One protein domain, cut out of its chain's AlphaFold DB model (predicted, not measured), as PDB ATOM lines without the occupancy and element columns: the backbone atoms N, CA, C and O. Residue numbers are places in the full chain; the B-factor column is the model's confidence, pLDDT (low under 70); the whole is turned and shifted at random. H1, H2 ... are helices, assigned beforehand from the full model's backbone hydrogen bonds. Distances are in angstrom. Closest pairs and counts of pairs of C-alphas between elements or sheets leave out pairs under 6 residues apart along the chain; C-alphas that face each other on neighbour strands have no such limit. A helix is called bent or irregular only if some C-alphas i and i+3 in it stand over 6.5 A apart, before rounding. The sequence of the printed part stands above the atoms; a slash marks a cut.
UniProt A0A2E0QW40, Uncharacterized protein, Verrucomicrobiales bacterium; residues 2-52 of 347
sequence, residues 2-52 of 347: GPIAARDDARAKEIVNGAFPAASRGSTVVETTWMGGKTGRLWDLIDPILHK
ATOM      1  N   GLY A   2      52.060  24.261  28.358       85.56
ATOM      2  CA  GLY A   2      51.376  23.050  27.882       85.56
ATOM      3  C   GLY A   2      51.915  21.747  28.474       85.56
ATOM      4  O   GLY A   2      51.170  21.088  29.192       85.56
ATOM      5  N   PRO A   3      53.207  21.402  28.304       86.69
ATOM      6  CA  PRO A   3      53.752  20.180  28.902       86.69
ATOM      7  C   PRO A   3      53.651  20.142  30.432       86.69
ATOM      8  O   PRO A   3      53.455  19.077  31.007       86.69
ATOM      9  N   ILE A   4      53.757  21.305  31.087       88.25
ATOM     10  CA  ILE A   4      53.615  21.430  32.544       88.25
ATOM     11  C   ILE A   4      52.162  21.162  32.947       88.25
ATOM     12  O   ILE A   4      51.920  20.311  33.785       88.25
ATOM     13  N   ALA A   5      51.191  21.822  32.316       86.62
ATOM     14  CA  ALA A   5      49.771  21.641  32.604       86.62
ATOM     15  C   ALA A   5      49.275  20.217  32.311       86.62
ATOM     16  O   ALA A   5      48.367  19.747  32.987       86.62
ATOM     17  N   ALA A   6      49.880  19.531  31.338       83.25
ATOM     18  CA  ALA A   6      49.535  18.155  31.000       83.25
ATOM     19  C   ALA A   6      50.093  17.119  31.992       83.25
ATOM     20  O   ALA A   6      49.459  16.089  32.209       83.25
ATOM     21  N   ARG A   7      51.279  17.360  32.572       82.69
ATOM     22  CA  ARG A   7      52.031  16.345  33.339       82.69
ATOM     23  C   ARG A   7      52.210  16.658  34.822       82.69
ATOM     24  O   ARG A   7      52.491  15.752  35.596       82.69
ATOM     25  N   ASP A   8      52.079  17.919  35.217       85.88
ATOM     26  CA  ASP A   8      52.364  18.410  36.565       85.88
ATOM     27  C   ASP A   8      51.346  19.495  36.960       85.88
ATOM     28  O   ASP A   8      51.611  20.703  36.891       85.88
ATOM     29  N   ASP A   9      50.142  19.061  37.362       83.56
ATOM     30  CA  ASP A   9      49.068  19.980  37.770       83.56
ATOM     31  C   ASP A   9      49.466  20.835  38.978       83.56
ATOM     32  O   ASP A   9      49.081  22.001  39.060       83.56
ATOM     33  N   ALA A  10      50.264  20.288  39.901       85.44
ATOM     34  CA  ALA A  10      50.703  21.004  41.094       85.44
ATOM     35  C   ALA A  10      51.565  22.214  40.718       85.44
ATOM     36  O   ALA A  10      51.299  23.333  41.168       85.44
ATOM     37  N   ARG A  11      52.538  22.023  39.824       88.88
ATOM     38  CA  ARG A  11      53.354  23.122  39.305       88.88
ATOM     39  C   ARG A  11      52.548  24.074  38.432       88.88
ATOM     40  O   ARG A  11      52.730  25.288  38.516       88.88
ATOM     41  N   ALA A  12      51.627  23.563  37.615       90.50
ATOM     42  CA  ALA A  12      50.730  24.416  36.843       90.50
ATOM     43  C   ALA A  12      49.872  25.306  37.765       90.50
ATOM     44  O   ALA A  12      49.699  26.492  37.487       90.50
ATOM     45  N   LYS A  13      49.387  24.765  38.891       89.62
ATOM     46  CA  LYS A  13      48.631  25.497  39.917       89.62
ATOM     47  C   LYS A  13      49.459  26.610  40.539       89.62
ATOM     48  O   LYS A  13      48.955  27.715  40.709       89.62
ATOM     49  N   GLU A  14      50.711  26.322  40.878       91.75
ATOM     50  CA  GLU A  14      51.635  27.307  41.442       91.75
ATOM     51  C   GLU A  14      51.856  28.482  40.481       91.75
ATOM     52  O   GLU A  14      51.788  29.640  40.889       91.75
ATOM     53  N   ILE A  15      52.041  28.206  39.186       91.06
ATOM     54  CA  ILE A  15      52.214  29.253  38.171       91.06
ATOM     55  C   ILE A  15      50.957  30.126  38.070       91.06
ATOM     56  O   ILE A  15      51.053  31.353  38.129       91.06
ATOM     57  N   VAL A  16      49.781  29.502  37.961       89.69
ATOM     58  CA  VAL A  16      48.509  30.225  37.799       89.69
ATOM     59  C   VAL A  16      48.156  31.042  39.043       89.69
ATOM     60  O   VAL A  16      47.699  32.172  38.913       89.69
ATOM     61  N   ASN A  17      48.398  30.513  40.242       90.00
ATOM     62  CA  ASN A  17      47.995  31.169  41.490       90.00
ATOM     63  C   ASN A  17      49.081  32.064  42.102       90.00
ATOM     64  O   ASN A  17      48.781  32.859  42.989       90.00
ATOM     65  N   GLY A  18      50.335  31.920  41.675       89.88
ATOM     66  CA  GLY A  18      51.474  32.665  42.206       89.88
ATOM     67  C   GLY A  18      52.082  33.601  41.171       89.88
ATOM     68  O   GLY A  18      52.023  34.822  41.322       89.88
ATOM     69  N   ALA A  19      52.645  33.032  40.102       89.31
ATOM     70  CA  ALA A  19      53.404  33.796  39.115       89.31
ATOM     71  C   ALA A  19      52.533  34.802  38.344       89.31
ATOM     72  O   ALA A  19      52.934  35.955  38.185       89.31
ATOM     73  N   PHE A  20      51.333  34.406  37.904       90.00
ATOM     74  CA  PHE A  20      50.452  35.309  37.153       90.00
ATOM     75  C   PHE A  20      49.951  36.493  38.007       90.00
ATOM     76  O   PHE A  20      50.114  37.633  37.569       90.00
ATOM     77  N   PRO A  21      49.434  36.301  39.241       89.62
ATOM     78  CA  PRO A  21      49.062  37.420  40.110       89.62
ATOM     79  C   PRO A  21      50.231  38.344  40.466       89.62
ATOM     80  O   PRO A  21      50.052  39.564  40.535       89.62
ATOM     81  N   ALA A  22      51.438  37.795  40.653       90.69
ATOM     82  CA  ALA A  22      52.637  38.592  40.921       90.69
ATOM     83  C   ALA A  22      52.975  39.550  39.764       90.69
ATOM     84  O   ALA A  22      53.475  40.650  39.997       90.69
ATOM     85  N   ALA A  23      52.637  39.173  38.528       88.56
ATOM     86  CA  ALA A  23      52.801  39.989  37.329       88.56
ATOM     87  C   ALA A  23      51.564  40.845  36.979       88.56
ATOM     88  O   ALA A  23      51.506  41.402  35.886       88.56
ATOM     89  N   SER A  24      50.590  40.998  37.886       84.38
ATOM     90  CA  SER A  24      49.300  41.677  37.625       84.38
ATOM     91  C   SER A  24      49.393  43.115  37.101       84.38
ATOM     92  O   SER A  24      48.474  43.582  36.436       84.38
ATOM     93  N   ARG A  25      50.487  43.833  37.392       88.06
ATOM     94  CA  ARG A  25      50.743  45.195  36.882       88.06
ATOM     95  C   ARG A  25      51.612  45.234  35.620       88.06
ATOM     96  O   ARG A  25      51.889  46.317  35.116       88.06
ATOM     97  N   GLY A  26      52.091  44.082  35.160       88.06
ATOM     98  CA  GLY A  26      52.961  43.931  33.998       88.06
ATOM     99  C   GLY A  26      52.282  43.161  32.868       88.06
ATOM    100  O   GLY A  26      51.061  43.126  32.752       88.06
ATOM    101  N   SER A  27      53.092  42.541  32.012       85.44
ATOM    102  CA  SER A  27      52.622  41.656  30.945       85.44
ATOM    103  C   SER A  27      53.023  40.219  31.249       85.44
ATOM    104  O   SER A  27      54.165  39.960  31.624       85.44
ATOM    105  N   THR A  28      52.092  39.287  31.061       89.19
ATOM    106  CA  THR A  28      52.366  37.848  31.120       89.19
ATOM    107  C   THR A  28      52.303  37.296  29.705       89.19
ATOM    108  O   THR A  28      51.269  37.404  29.051       89.19
ATOM    109  N   VAL A  29      53.403  36.709  29.235       90.19
ATOM    110  CA  VAL A  29      53.468  36.026  27.938       90.19
ATOM    111  C   VAL A  29      53.714  34.548  28.194       90.19
ATOM    112  O   VAL A  29      54.658  34.177  28.890       90.19
ATOM    113  N   VAL A  30      52.847  33.704  27.638       89.88
ATOM    114  CA  VAL A  30      52.961  32.249  27.726       89.88
ATOM    115  C   VAL A  30      53.220  31.700  26.333       89.88
ATOM    116  O   VAL A  30      52.295  31.531  25.544       89.88
ATOM    117  N   GLU A  31      54.478  31.388  26.048       90.75
ATOM    118  CA  GLU A  31      54.863  30.638  24.854       90.75
ATOM    119  C   GLU A  31      54.867  29.138  25.174       90.75
ATOM    120  O   GLU A  31      55.401  28.702  26.203       90.75
ATOM    121  N   THR A  32      54.204  28.328  24.346       87.75
ATOM    122  CA  THR A  32      54.145  26.886  24.582       87.75
ATOM    123  C   THR A  32      53.724  26.081  23.361       87.75
ATOM    124  O   THR A  32      52.824  26.478  22.628       87.75
ATOM    125  N   THR A  33      54.274  24.874  23.236       83.25
ATOM    126  CA  THR A  33      53.655  23.788  22.466       83.25
ATOM    127  C   THR A  33      52.417  23.280  23.203       83.25
ATOM    128  O   THR A  33      52.409  23.246  24.444       83.25
ATOM    129  N   TRP A  34      51.381  22.888  22.461       86.50
ATOM    130  CA  TRP A  34      50.180  22.286  23.035       86.50
ATOM    131  C   TRP A  34      50.421  20.825  23.440       86.50
ATOM    132  O   TRP A  34      51.114  20.079  22.748       86.50
ATOM    133  N   MET A  35      49.871  20.416  24.582       83.81
ATOM    134  CA  MET A  35      49.920  19.039  25.077       83.81
ATOM    135  C   MET A  35      48.741  18.804  26.024       83.81
ATOM    136  O   MET A  35      48.360  19.718  26.750       83.81
ATOM    137  N   GLY A  36      48.207  17.578  26.047       76.62
ATOM    138  CA  GLY A  36      47.154  17.182  26.987       76.62
ATOM    139  C   GLY A  36      45.729  17.486  26.520       76.62
ATOM    140  O   GLY A  36      44.823  17.499  27.349       76.62
ATOM    141  N   GLY A  37      45.516  17.710  25.217       83.94
ATOM    142  CA  GLY A  37      44.191  17.972  24.642       83.94
ATOM    143  C   GLY A  37      43.485  19.156  25.300       83.94
ATOM    144  O   GLY A  37      44.133  20.092  25.762       83.94
ATOM    145  N   LYS A  38      42.154  19.126  25.361       86.75
ATOM    146  CA  LYS A  38      41.334  20.200  25.947       86.75
ATOM    147  C   LYS A  38      41.151  19.998  27.454       86.75
ATOM    148  O   LYS A  38      40.026  19.963  27.964       86.75
ATOM    149  N   THR A  39      42.266  19.801  28.161       83.25
ATOM    150  CA  THR A  39      42.293  19.511  29.602       83.25
ATOM    151  C   THR A  39      43.348  20.315  30.354       83.25
ATOM    152  O   THR A  39      44.278  20.879  29.773       83.25
ATOM    153  N   GLY A  40      43.202  20.342  31.680       84.88
ATOM    154  CA  GLY A  40      44.162  20.948  32.592       84.88
ATOM    155  C   GLY A  40      44.131  22.477  32.601       84.88
ATOM    156  O   GLY A  40      43.439  23.135  31.829       84.88
ATOM    157  N   ARG A  41      44.948  23.058  33.484       88.50
ATOM    158  CA  ARG A  41      44.887  24.497  33.804       88.50
ATOM    159  C   ARG A  41      45.169  25.426  32.635       88.50
ATOM    160  O   ARG A  41      44.688  26.551  32.631       88.50
ATOM    161  N   LEU A  42      45.983  24.996  31.672       90.38
ATOM    162  CA  LEU A  42      46.216  25.806  30.479       90.38
ATOM    163  C   LEU A  42      44.945  25.892  29.629       90.38
ATOM    164  O   LEU A  42      44.623  26.970  29.137       90.38
ATOM    165  N   TRP A  43      44.223  24.779  29.485       90.00
ATOM    166  CA  TRP A  43      42.935  24.786  28.809       90.00
ATOM    167  C   TRP A  43      41.922  25.649  29.565       90.00
ATOM    168  O   TRP A  43      41.296  26.490  28.938       90.00
ATOM    169  N   ASP A  44      41.841  25.544  30.894       89.44
ATOM    170  CA  ASP A  44      40.913  26.355  31.706       89.44
ATOM    171  C   ASP A  44      41.118  27.875  31.540       89.44
ATOM    172  O   ASP A  44      40.183  28.654  31.713       89.44
ATOM    173  N   LEU A  45      42.331  28.313  31.186       89.62
ATOM    174  CA  LEU A  45      42.631  29.716  30.873       89.62
ATOM    175  C   LEU A  45      42.240  30.108  29.444       89.62
ATOM    176  O   LEU A  45      41.895  31.258  29.191       89.62
ATOM    177  N   ILE A  46      42.347  29.175  28.500       91.38
ATOM    178  CA  ILE A  46      42.203  29.420  27.060       91.38
ATOM    179  C   ILE A  46      40.762  29.223  26.593       91.38
ATOM    180  O   ILE A  46      40.300  29.972  25.736       91.38
ATOM    181  N   ASP A  47      40.041  28.265  27.172       90.94
ATOM    182  CA  ASP A  47      38.653  27.930  26.840       90.94
ATOM    183  C   ASP A  47      37.726  29.155  26.893       90.94
ATOM    184  O   ASP A  47      37.040  29.420  25.901       90.94
ATOM    185  N   PRO A  48      37.751  29.984  27.961       91.94
ATOM    186  CA  PRO A  48      36.888  31.161  28.032       91.94
ATOM    187  C   PRO A  48      37.268  32.225  26.993       91.94
ATOM    188  O   PRO A  48      36.395  32.894  26.444       91.94
ATOM    189  N   ILE A  49      38.562  32.353  26.665       93.56
ATOM    190  CA  ILE A  49      39.049  33.289  25.639       93.56
ATOM    191  C   ILE A  49      38.564  32.847  24.250       93.56
ATOM    192  O   ILE A  49      38.076  33.672  23.476       93.56
ATOM    193  N   LEU A  50      38.649  31.549  23.935       91.50
ATOM    194  CA  LEU A  50      38.151  30.981  22.676       91.50
ATOM    195  C   LEU A  50      36.640  31.177  22.514       91.50
ATOM    196  O   LEU A  50      36.174  31.507  21.421       91.50
ATOM    197  N   HIS A  51      35.892  31.036  23.607       90.00
ATOM    198  CA  HIS A  51      34.447  31.259  23.652       90.00
ATOM    199  C   HIS A  51      34.052  32.734  23.819       90.00
ATOM    200  O   HIS A  51      32.863  33.039  23.917       90.00
ATOM    201  N   LYS A  52      35.024  33.655  23.772       90.69
ATOM    202  CA  LYS A  52      34.819  35.110  23.832       90.69
ATOM    203  C   LYS A  52      34.072  35.566  25.089       90.69
ATOM    204  O   LYS A  52      33.274  36.502  25.021       90.69
TER     205      LYS A  52
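This is residues 2 to 52 of the 347 residues of an uncharacterized protein of Verrucomicrobiales bacterium (UniProt A0A2E0QW40). What shape is it? H2 and H3 spread as a V from their first residues, short H1 sits at its corner, and residues 23 to 39 loop back from H2 to H3. What is printed? The printed part has 51 residues with three named helices, H1, H2, H3, and no named strand; it is all helix and compact, with radius of gyration of the C-alphas 11.1 A and spans 30 by 27 by 16 A.

Where are the helices? H1, residues 2 to 7, starts at C-alpha 2 (51.376, 23.050, 27.882) and spans 8.7 A. H2, residues 9 to 22, spans 19.2 A. H3, residues 40 to 50, spans 15.3 A to C-alpha 50 (38.151, 30.981, 22.676). Is any irregular? H3 is, only just: C-alphas 45 and 48 are 6.6 A apart.

What meets H3? H2 touches it, closest C-alphas Ala 12 and Arg 41, 6.6 A, at a steep tilt of 54 degrees, the same way. H1 touches it, closest C-alphas Ala 5 and Gly 40, 5.7 A. And H1 with H2? They touch only at the corner, closest C-alphas Ala 5 and Ala 12, 5.2 A, with residues 11 to 12 of H2 alone. Are O i to N i+4 pairs within hydrogen-bond range? Every one is in H1, 8 of 10 in H2 and 5 of 7 in H3.

How large is it? The two farthest C-alphas, Arg 25 and Gly 37, are 30.6 A apart. Which link is long? H2 to H3; residues 21 to 27 stand free. Any cut or low confidence? The printed part has no cut, and no printed residue is under pLDDT 70.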